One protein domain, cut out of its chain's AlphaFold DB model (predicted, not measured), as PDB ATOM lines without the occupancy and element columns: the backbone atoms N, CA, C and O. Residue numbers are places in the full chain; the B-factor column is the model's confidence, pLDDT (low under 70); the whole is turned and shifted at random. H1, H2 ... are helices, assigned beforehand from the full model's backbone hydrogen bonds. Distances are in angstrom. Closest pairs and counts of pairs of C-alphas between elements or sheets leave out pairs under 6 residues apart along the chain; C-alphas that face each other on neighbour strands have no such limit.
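AT A GLANCE: This is residues 11 to 76 of the 401 residues of an uncharacterized protein of Larimichthys crocea (UniProt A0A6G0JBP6). H2 is the middle helix of a small four-helix domain: H3 folds back beside it as a helical hairpin, H1 crosses near the beginning of H2, and H4 packs on H2 by its first residues, 63 to 66, and then runs away from the hairpin. Residues 71 to 76, mostly in H4, stick out as a free end. The printed part has 66 residues, with four named helices in the order H1, H2, H3, H4 and no named strand, and its class is all helix. It is compact, with a radius of gyration of the C-alphas of 11.6 A and spans of 30 by 27 by 21 A.

IN THESE COORDINATES: H2 is residues 32 to 45, 19.5 A from first to last C-alpha, and begins at C-alpha 32 (-19.697, -38.128, -54.134). H1 is residues 11 to 24, 20.1 A long, from C-alpha 11 at (-11.008, -40.723, -61.970). H3 is residues 48 to 56, 12.1 A. H4 is residues 63 to 75, 17.8 A, ending at C-alpha 75 (-38.353, -39.263, -51.088).

HOW THE PARTS SIT: H2 is the hub, touching the other three helices. H2 and H3 form a hairpin at a shallow tilt of 30 degrees, opposite ways; their closest C-alphas, Ala 38 and Leu 51, are 6.7 A apart. H4 touches H2 with residues 63 to 66 alone, about perpendicular at 84 degrees, closest at the C-alphas of Ile 39 and Thr 66, 5.8 A. H1 touches H2 with residues 15 to 19 alone, about perpendicular at 88 degrees, closest at the C-alphas of Val 15 and Tyr 33, 6.5 A. H3 and H4 only just touch, with 3 pairs of C-alphas within 8 A; Leu 51 and Tyr 63 are closest, 5.9 A between C-alphas. H1 is apart from H3 and H4. In H1, H2, H3 and H4 every O i to N i+4 pair is within hydrogen-bond range.

THE WHOLE: The C-alphas farthest apart, Val 13 and Asn 75, are 32.3 A apart. The printed part has no cut; the link from H2 to H3 is tight, the other two are short. The mean pLDDT of the printed part is 71.8, and it is under 70 at residues 22 to 29, 44, 46, 58 and 70 to 76.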
ATOM      1  N   GLU A  11     -10.240 -40.157 -63.087       73.88
ATOM      2  CA  GLU A  11     -11.008 -40.723 -61.970       73.88
ATOM      3  C   GLU A  11     -10.167 -40.792 -60.694       73.88
ATOM      4  O   GLU A  11     -10.620 -40.420 -59.613       73.88
ATOM      5  N   ARG A  12      -8.907 -41.231 -60.798       72.56
ATOM      6  CA  ARG A  12      -8.011 -41.291 -59.637       72.56
ATOM      7  C   ARG A  12      -7.640 -39.891 -59.158       72.56
ATOM      8  O   ARG A  12      -7.537 -39.682 -57.951       72.56
ATOM      9  N   VAL A  13      -7.493 -38.930 -60.072       75.06
ATOM     10  CA  VAL A  13      -7.319 -37.510 -59.726       75.06
ATOM     11  C   VAL A  13      -8.525 -37.001 -58.930       75.06
ATOM     12  O   VAL A  13      -8.333 -36.347 -57.905       75.06
ATOM     13  N   ALA A  14      -9.750 -37.339 -59.347       75.06
ATOM     14  CA  ALA A  14     -10.977 -36.950 -58.653       75.06
ATOM     15  C   ALA A  14     -11.090 -37.577 -57.252       75.06
ATOM     16  O   ALA A  14     -11.390 -36.872 -56.289       75.06
ATOM     17  N   VAL A  15     -10.780 -38.871 -57.108       73.31
ATOM     18  CA  VAL A  15     -10.791 -39.573 -55.810       73.31
ATOM     19  C   VAL A  15      -9.778 -38.971 -54.838       73.31
ATOM     20  O   VAL A  15     -10.100 -38.689 -53.684       73.31
ATOM     21  N   TRP A  16      -8.548 -38.744 -55.301       73.50
ATOM     22  CA  TRP A  16      -7.491 -38.181 -54.462       73.50
ATOM     23  C   TRP A  16      -7.795 -36.731 -54.085       73.50
ATOM     24  O   TRP A  16      -7.619 -36.357 -52.928       73.50
ATOM     25  N   GLY A  17      -8.323 -35.938 -55.022       74.44
ATOM     26  CA  GLY A  17      -8.787 -34.579 -54.750       74.44
ATOM     27  C   GLY A  17      -9.861 -34.538 -53.660       74.44
ATOM     28  O   GLY A  17      -9.730 -33.772 -52.709       74.44
ATOM     29  N   GLN A  18     -10.870 -35.410 -53.744       79.25
ATOM     30  CA  GLN A  18     -11.927 -35.504 -52.732       79.25
ATOM     31  C   GLN A  18     -11.373 -35.900 -51.352       79.25
ATOM     32  O   GLN A  18     -11.694 -35.259 -50.352       79.25
ATOM     33  N   ASN A  19     -10.461 -36.873 -51.284       73.94
ATOM     34  CA  ASN A  19      -9.846 -37.276 -50.016       73.94
ATOM     35  C   ASN A  19      -8.975 -36.173 -49.389       73.94
ATOM     36  O   ASN A  19      -9.022 -35.986 -48.175       73.94
ATOM     37  N   PHE A  20      -8.228 -35.400 -50.186       73.69
ATOM     38  CA  PHE A  20      -7.460 -34.259 -49.667       73.69
ATOM     39  C   PHE A  20      -8.359 -33.142 -49.135       73.69
ATOM     40  O   PHE A  20      -8.062 -32.564 -48.085       73.69
ATOM     41  N   ILE A  21      -9.465 -32.856 -49.829       71.50
ATOM     42  CA  ILE A  21     -10.456 -31.868 -49.391       71.50
ATOM     43  C   ILE A  21     -11.065 -32.302 -48.055       71.50
ATOM     44  O   ILE A  21     -11.076 -31.501 -47.123       71.50
ATOM     45  N   LYS A  22     -11.470 -33.571 -47.909       68.94
ATOM     46  CA  LYS A  22     -12.044 -34.072 -46.651       68.94
ATOM     47  C   LYS A  22     -11.029 -34.135 -45.510       68.94
ATOM     48  O   LYS A  22     -11.363 -33.796 -44.382       68.94
ATOM     49  N   ALA A  23      -9.784 -34.514 -45.792       68.69
ATOM     50  CA  ALA A  23      -8.726 -34.523 -44.783       68.69
ATOM     51  C   ALA A  23      -8.398 -33.107 -44.278       68.69
ATOM     52  O   ALA A  23      -8.149 -32.915 -43.092       68.69
ATOM     53  N   SER A  24      -8.432 -32.110 -45.168       66.94
ATOM     54  CA  SER A  24      -8.123 -30.714 -44.828       66.94
ATOM     55  C   SER A  24      -9.323 -29.968 -44.240       66.94
ATOM     56  O   SER A  24      -9.156 -29.048 -43.442       66.94
ATOM     57  N   ARG A  25     -10.544 -30.337 -44.645       66.38
ATOM     58  CA  ARG A  25     -11.809 -29.755 -44.185       66.38
ATOM     59  C   ARG A  25     -12.870 -30.857 -44.015       66.38
ATOM     60  O   ARG A  25     -13.727 -31.032 -44.877       66.38
ATOM     61  N   PRO A  26     -12.887 -31.567 -42.874       59.59
ATOM     62  CA  PRO A  26     -13.755 -32.735 -42.664       59.59
ATOM     63  C   PRO A  26     -15.261 -32.477 -42.794       59.59
ATOM     64  O   PRO A  26     -16.032 -33.415 -42.981       59.59
ATOM     65  N   ARG A  27     -15.691 -31.213 -42.705       56.97
ATOM     66  CA  ARG A  27     -17.097 -30.789 -42.767       56.97
ATOM     67  C   ARG A  27     -17.440 -29.953 -44.006       56.97
ATOM     68  O   ARG A  27     -18.506 -29.359 -44.041       56.97
ATOM     69  N   SER A  28     -16.569 -29.879 -45.017       63.06
ATOM     70  CA  SER A  28     -16.768 -28.990 -46.180       63.06
ATOM     71  C   SER A  28     -17.803 -29.469 -47.207       63.06
ATOM     72  O   SER A  28     -17.814 -28.958 -48.322       63.06
ATOM     73  N   GLY A  29     -18.630 -30.458 -46.869       63.81
ATOM     74  CA  GLY A  29     -19.659 -31.010 -47.750       63.81
ATOM     75  C   GLY A  29     -19.592 -32.528 -47.892       63.81
ATOM     76  O   GLY A  29     -18.624 -33.169 -47.468       63.81
ATOM     77  N   VAL A  30     -20.652 -33.085 -48.476       71.06
ATOM     78  CA  VAL A  30     -20.783 -34.507 -48.812       71.06
ATOM     79  C   VAL A  30     -20.092 -34.756 -50.149       71.06
ATOM     80  O   VAL A  30     -20.489 -34.194 -51.167       71.06
ATOM     81  N   LEU A  31     -19.040 -35.577 -50.157       77.69
ATOM     82  CA  LEU A  31     -18.260 -35.829 -51.369       77.69
ATOM     83  C   LEU A  31     -18.772 -37.085 -52.092       77.69
ATOM     84  O   LEU A  31     -18.872 -38.139 -51.457       77.69
ATOM     85  N   PRO A  32     -19.055 -37.028 -53.411       79.12
ATOM     86  CA  PRO A  32     -19.697 -38.128 -54.134       79.12
ATOM     87  C   PRO A  32     -18.982 -39.476 -54.008       79.12
ATOM     88  O   PRO A  32     -19.634 -40.508 -53.875       79.12
ATOM     89  N   TYR A  33     -17.645 -39.490 -54.000       79.62
ATOM     90  CA  TYR A  33     -16.884 -40.731 -53.858       79.62
ATOM     91  C   TYR A  33     -16.982 -41.312 -52.446       79.62
ATOM     92  O   TYR A  33     -17.164 -42.515 -52.282       79.62
ATOM     93  N   GLN A  34     -16.889 -40.466 -51.420       77.56
ATOM     94  CA  GLN A  34     -16.962 -40.907 -50.026       77.56
ATOM     95  C   GLN A  34     -18.377 -41.335 -49.641       77.56
ATOM     96  O   GLN A  34     -18.532 -42.283 -48.874       77.56
ATOM     97  N   MET A  35     -19.392 -40.682 -50.213       84.38
ATOM     98  CA  MET A  35     -20.790 -41.091 -50.110       84.38
ATOM     99  C   MET A  35     -21.024 -42.414 -50.845       84.38
ATOM    100  O   MET A  35     -21.565 -43.349 -50.267       84.38
ATOM    101  N   GLY A  36     -20.541 -42.549 -52.084       78.94
ATOM    102  CA  GLY A  36     -20.639 -43.795 -52.848       78.94
ATOM    103  C   GLY A  36     -19.967 -44.974 -52.141       78.94
ATOM    104  O   GLY A  36     -20.545 -46.058 -52.052       78.94
ATOM    105  N   LEU A  37     -18.786 -44.750 -51.558       79.38
ATOM    106  CA  LEU A  37     -18.091 -45.751 -50.753       79.38
ATOM    107  C   LEU A  37     -18.856 -46.065 -49.459       79.38
ATOM    108  O   LEU A  37     -18.991 -47.237 -49.114       79.38
ATOM    109  N   ALA A  38     -19.401 -45.058 -48.769       78.56
ATOM    110  CA  ALA A  38     -20.221 -45.259 -47.576       78.56
ATOM    111  C   ALA A  38     -21.468 -46.102 -47.882       78.56
ATOM    112  O   ALA A  38     -21.733 -47.076 -47.186       78.56
ATOM    113  N   ILE A  39     -22.177 -45.805 -48.975       82.25
ATOM    114  CA  ILE A  39     -23.340 -46.570 -49.440       82.25
ATOM    115  C   ILE A  39     -22.940 -47.998 -49.791       82.25
ATOM    116  O   ILE A  39     -23.636 -48.936 -49.409       82.25
ATOM    117  N   GLN A  40     -21.821 -48.184 -50.495       80.31
ATOM    118  CA  GLN A  40     -21.356 -49.511 -50.882       80.31
ATOM    119  C   GLN A  40     -20.975 -50.353 -49.661       80.31
ATOM    120  O   GLN A  40     -21.311 -51.535 -49.603       80.31
ATOM    121  N   LEU A  41     -20.303 -49.757 -48.675       74.94
ATOM    122  CA  LEU A  41     -19.952 -50.430 -47.428       74.94
ATOM    123  C   LEU A  41     -21.182 -50.682 -46.551       74.94
ATOM    124  O   LEU A  41     -21.284 -51.750 -45.955       74.94
ATOM    125  N   ASP A  42     -22.141 -49.759 -46.514       80.62
ATOM    126  CA  ASP A  42     -23.419 -49.965 -45.830       80.62
ATOM    127  C   ASP A  42     -24.207 -51.106 -46.458       80.62
ATOM    128  O   ASP A  42     -24.702 -51.986 -45.768       80.62
ATOM    129  N   HIS A  43     -24.270 -51.140 -47.787       75.44
ATOM    130  CA  HIS A  43     -24.955 -52.189 -48.528       75.44
ATOM    131  C   HIS A  43     -24.262 -53.548 -48.375       75.44
ATOM    132  O   HIS A  43     -24.923 -54.575 -48.282       75.44
ATOM    133  N   ARG A  44     -22.925 -53.562 -48.329       64.00
ATOM    134  CA  ARG A  44     -22.141 -54.800 -48.247       64.00
ATOM    135  C   ARG A  44     -22.046 -55.372 -46.835       64.00
ATOM    136  O   ARG A  44     -21.952 -56.586 -46.696       64.00
ATOM    137  N   PHE A  45     -22.019 -54.526 -45.808       71.25
ATOM    138  CA  PHE A  45     -21.725 -54.952 -44.438       71.25
ATOM    139  C   PHE A  45     -22.828 -54.613 -43.429       71.25
ATOM    140  O   PHE A  45     -22.775 -55.114 -42.309       71.25
ATOM    141  N   GLY A  46     -23.791 -53.747 -43.771       66.38
ATOM    142  CA  GLY A  46     -24.936 -53.383 -42.922       66.38
ATOM    143  C   GLY A  46     -24.571 -52.801 -41.551       66.38
ATOM    144  O   GLY A  46     -25.397 -52.776 -40.642       66.38
ATOM    145  N   SER A  47     -23.316 -52.382 -41.358       72.00
ATOM    146  CA  SER A  47     -22.758 -52.094 -40.037       72.00
ATOM    147  C   SER A  47     -22.583 -50.597 -39.813       72.00
ATOM    148  O   SER A  47     -21.586 -49.990 -40.217       72.00
ATOM    149  N   LYS A  48     -23.522 -50.021 -39.050       79.06
ATOM    150  CA  LYS A  48     -23.436 -48.645 -38.533       79.06
ATOM    151  C   LYS A  48     -22.134 -48.397 -37.769       79.06
ATOM    152  O   LYS A  48     -21.544 -47.327 -37.885       79.06
ATOM    153  N   TRP A  49     -21.669 -49.379 -36.993       82.62
ATOM    154  CA  TRP A  49     -20.429 -49.259 -36.223       82.62
ATOM    155  C   TRP A  49     -19.208 -49.103 -37.134       82.62
ATOM    156  O   TRP A  49     -18.396 -48.202 -36.926       82.62
ATOM    157  N   MET A  50     -19.109 -49.937 -38.172       71.88
ATOM    158  CA  MET A  50     -17.991 -49.911 -39.113       71.88
ATOM    159  C   MET A  50     -17.966 -48.606 -39.917       71.88
ATOM    160  O   MET A  50     -16.916 -47.978 -40.028       71.88
ATOM    161  N   LEU A  51     -19.123 -48.155 -40.409       78.00
ATOM    162  CA  LEU A  51     -19.239 -46.881 -41.124       78.00
ATOM    163  C   LEU A  51     -18.885 -45.692 -40.248       78.00
ATOM    164  O   LEU A  51     -18.141 -44.818 -40.676       78.00
ATOM    165  N   ASN A  52     -19.332 -45.682 -38.994       79.62
ATOM    166  CA  ASN A  52     -18.962 -44.619 -38.068       79.62
ATOM    167  C   ASN A  52     -17.458 -44.621 -37.759       79.62
ATOM    168  O   ASN A  52     -16.875 -43.550 -37.605       79.62
ATOM    169  N   LYS A  53     -16.805 -45.791 -37.710       79.12
ATOM    170  CA  LYS A  53     -15.346 -45.876 -37.550       79.12
ATOM    171  C   LYS A  53     -14.591 -45.371 -38.775       79.12
ATOM    172  O   LYS A  53     -13.654 -44.596 -38.618       79.12
ATOM    173  N   LEU A  54     -15.007 -45.749 -39.979       75.06
ATOM    174  CA  LEU A  54     -14.377 -45.286 -41.221       75.06
ATOM    175  C   LEU A  54     -14.637 -43.802 -41.492       75.06
ATOM    176  O   LEU A  54     -13.742 -43.103 -41.966       75.06
ATOM    177  N   HIS A  55     -15.807 -43.304 -41.101       80.62
ATOM    178  CA  HIS A  55     -16.133 -41.887 -41.128       80.62
ATOM    179  C   HIS A  55     -15.256 -41.078 -40.165       80.62
ATOM    180  O   HIS A  55     -14.702 -40.057 -40.557       80.62
ATOM    181  N   GLN A  56     -15.047 -41.564 -38.933       73.75
ATOM    182  CA  GLN A  56     -14.118 -40.940 -37.976       73.75
ATOM    183  C   GLN A  56     -12.677 -40.886 -38.501       73.75
ATOM    184  O   GLN A  56     -11.939 -39.963 -38.169       73.75
ATOM    185  N   LEU A  57     -12.286 -41.858 -39.327       71.06
ATOM    186  CA  LEU A  57     -10.985 -41.902 -39.994       71.06
ATOM    187  C   LEU A  57     -10.944 -41.097 -41.311       71.06
ATOM    188  O   LEU A  57      -9.899 -41.038 -41.951       71.06
ATOM    189  N   GLY A  58     -12.055 -40.469 -41.715       69.31
ATOM    190  CA  GLY A  58     -12.145 -39.603 -42.894       69.31
ATOM    191  C   GLY A  58     -12.256 -40.328 -44.239       69.31
ATOM    192  O   GLY A  58     -12.120 -39.688 -45.281       69.31
ATOM    193  N   TYR A  59     -12.498 -41.644 -44.240       70.50
ATOM    194  CA  TYR A  59     -12.562 -42.453 -45.464       70.50
ATOM    195  C   TYR A  59     -13.950 -42.493 -46.108       70.50
ATOM    196  O   TYR A  59     -14.061 -42.745 -47.307       70.50
ATOM    197  N   THR A  60     -15.007 -42.275 -45.328       81.69
ATOM    198  CA  THR A  60     -16.399 -42.378 -45.782       81.69
ATOM    199  C   THR A  60     -17.254 -41.268 -45.195       81.69
ATOM    200  O   THR A  60     -16.885 -40.630 -44.205       81.69
ATOM    201  N   GLU A  61     -18.438 -41.064 -45.767       83.06
ATOM    202  CA  GLU A  61     -19.465 -40.238 -45.133       83.06
ATOM    203  C   GLU A  61     -20.095 -40.942 -43.925       83.06
ATOM    204  O   GLU A  61     -19.881 -42.138 -43.689       83.06
ATOM    205  N   SER A  62     -20.815 -40.170 -43.108       83.62
ATOM    206  CA  SER A  62     -21.421 -40.679 -41.883       83.62
ATOM    207  C   SER A  62     -22.540 -41.669 -42.202       83.62
ATOM    208  O   SER A  62     -23.169 -41.632 -43.265       83.62
ATOM    209  N   TYR A  63     -22.838 -42.545 -41.243       82.81
ATOM    210  CA  TYR A  63     -23.992 -43.425 -41.376       82.81
ATOM    211  C   TYR A  63     -25.303 -42.631 -41.502       82.81
ATOM    212  O   TYR A  63     -26.173 -43.038 -42.265       82.81
ATOM    213  N   SER A  64     -25.435 -41.492 -40.803       79.75
ATOM    214  CA  SER A  64     -26.622 -40.633 -40.912       79.75
ATOM    215  C   SER A  64     -26.799 -40.115 -42.331       79.75
ATOM    216  O   SER A  64     -27.878 -40.281 -42.884       79.75
ATOM    217  N   GLU A  65     -25.738 -39.604 -42.962       77.75
ATOM    218  CA  GLU A  65     -25.851 -39.091 -44.329       77.75
ATOM    219  C   GLU A  65     -26.013 -40.186 -45.363       77.75
ATOM    220  O   GLU A  65     -26.696 -39.993 -46.362       77.75
ATOM    221  N   THR A  66     -25.463 -41.368 -45.102       81.12
ATOM    222  CA  THR A  66     -25.707 -42.539 -45.948       81.12
ATOM    223  C   THR A  66     -27.183 -42.939 -45.919       81.12
ATOM    224  O   THR A  66     -27.764 -43.229 -46.965       81.12
ATOM    225  N   GLN A  67     -27.817 -42.930 -44.739       80.19
ATOM    226  CA  GLN A  67     -29.252 -43.183 -44.626       80.19
ATOM    227  C   GLN A  67     -30.067 -42.038 -45.226       80.19
ATOM    228  O   GLN A  67     -30.965 -42.310 -46.012       80.19
ATOM    229  N   ASN A  68     -29.733 -40.778 -44.935       74.25
ATOM    230  CA  ASN A  68     -30.413 -39.619 -45.510       74.25
ATOM    231  C   ASN A  68     -30.354 -39.648 -47.035       74.25
ATOM    232  O   ASN A  68     -31.376 -39.449 -47.667       74.25
ATOM    233  N   TYR A  69     -29.214 -39.995 -47.636       71.75
ATOM    234  CA  TYR A  69     -29.097 -40.157 -49.084       71.75
ATOM    235  C   TYR A  69     -30.007 -41.273 -49.618       71.75
ATOM    236  O   TYR A  69     -30.712 -41.075 -50.608       71.75
ATOM    237  N   LYS A  70     -30.054 -42.435 -48.949       64.06
ATOM    238  CA  LYS A  70     -30.979 -43.527 -49.306       64.06
ATOM    239  C   LYS A  70     -32.440 -43.092 -49.185       64.06
ATOM    240  O   LYS A  70     -33.236 -43.391 -50.069       64.06
ATOM    241  N   TYR A  71     -32.779 -42.352 -48.131       55.88
ATOM    242  CA  TYR A  71     -34.112 -41.799 -47.915       55.88
ATOM    243  C   TYR A  71     -34.446 -40.678 -48.895       55.88
ATOM    244  O   TYR A  71     -35.585 -40.612 -49.324       55.88
ATOM    245  N   CYS A  72     -33.492 -39.842 -49.306       53.34
ATOM    246  CA  CYS A  72     -33.671 -38.844 -50.356       53.34
ATOM    247  C   CYS A  72     -33.943 -39.526 -51.693       53.34
ATOM    248  O   CYS A  72     -34.865 -39.119 -52.372       53.34
ATOM    249  N   PHE A  73     -33.268 -40.623 -52.034       44.84
ATOM    250  CA  PHE A  73     -33.611 -41.400 -53.233       44.84
ATOM    251  C   PHE A  73     -35.018 -42.025 -53.171       44.84
ATOM    252  O   PHE A  73     -35.656 -42.239 -54.201       44.84
ATOM    253  N   ILE A  74     -35.510 -42.312 -51.963       41.91
ATOM    254  CA  ILE A  74     -36.873 -42.801 -51.720       41.91
ATOM    255  C   ILE A  74     -37.889 -41.638 -51.731       41.91
ATOM    256  O   ILE A  74     -38.986 -41.809 -52.257       41.91
ATOM    257  N   ASN A  75     -37.509 -40.455 -51.233       37.12
ATOM    258  CA  ASN A  75     -38.353 -39.263 -51.088       37.12
ATOM    259  C   ASN A  75     -38.286 -38.275 -52.265       37.12
ATOM    260  O   ASN A  75     -39.121 -37.382 -52.339       37.12
ATOM    261  N   ASP A  76     -37.353 -38.414 -53.203       33.25
ATOM    262  CA  ASP A  76     -37.336 -37.662 -54.471       33.25
ATOM    263  C   ASP A  76     -38.326 -38.270 -55.483       33.25
ATOM    264  O   ASP A  76     -38.648 -37.688 -56.512       33.25
TER     265      ASP A  76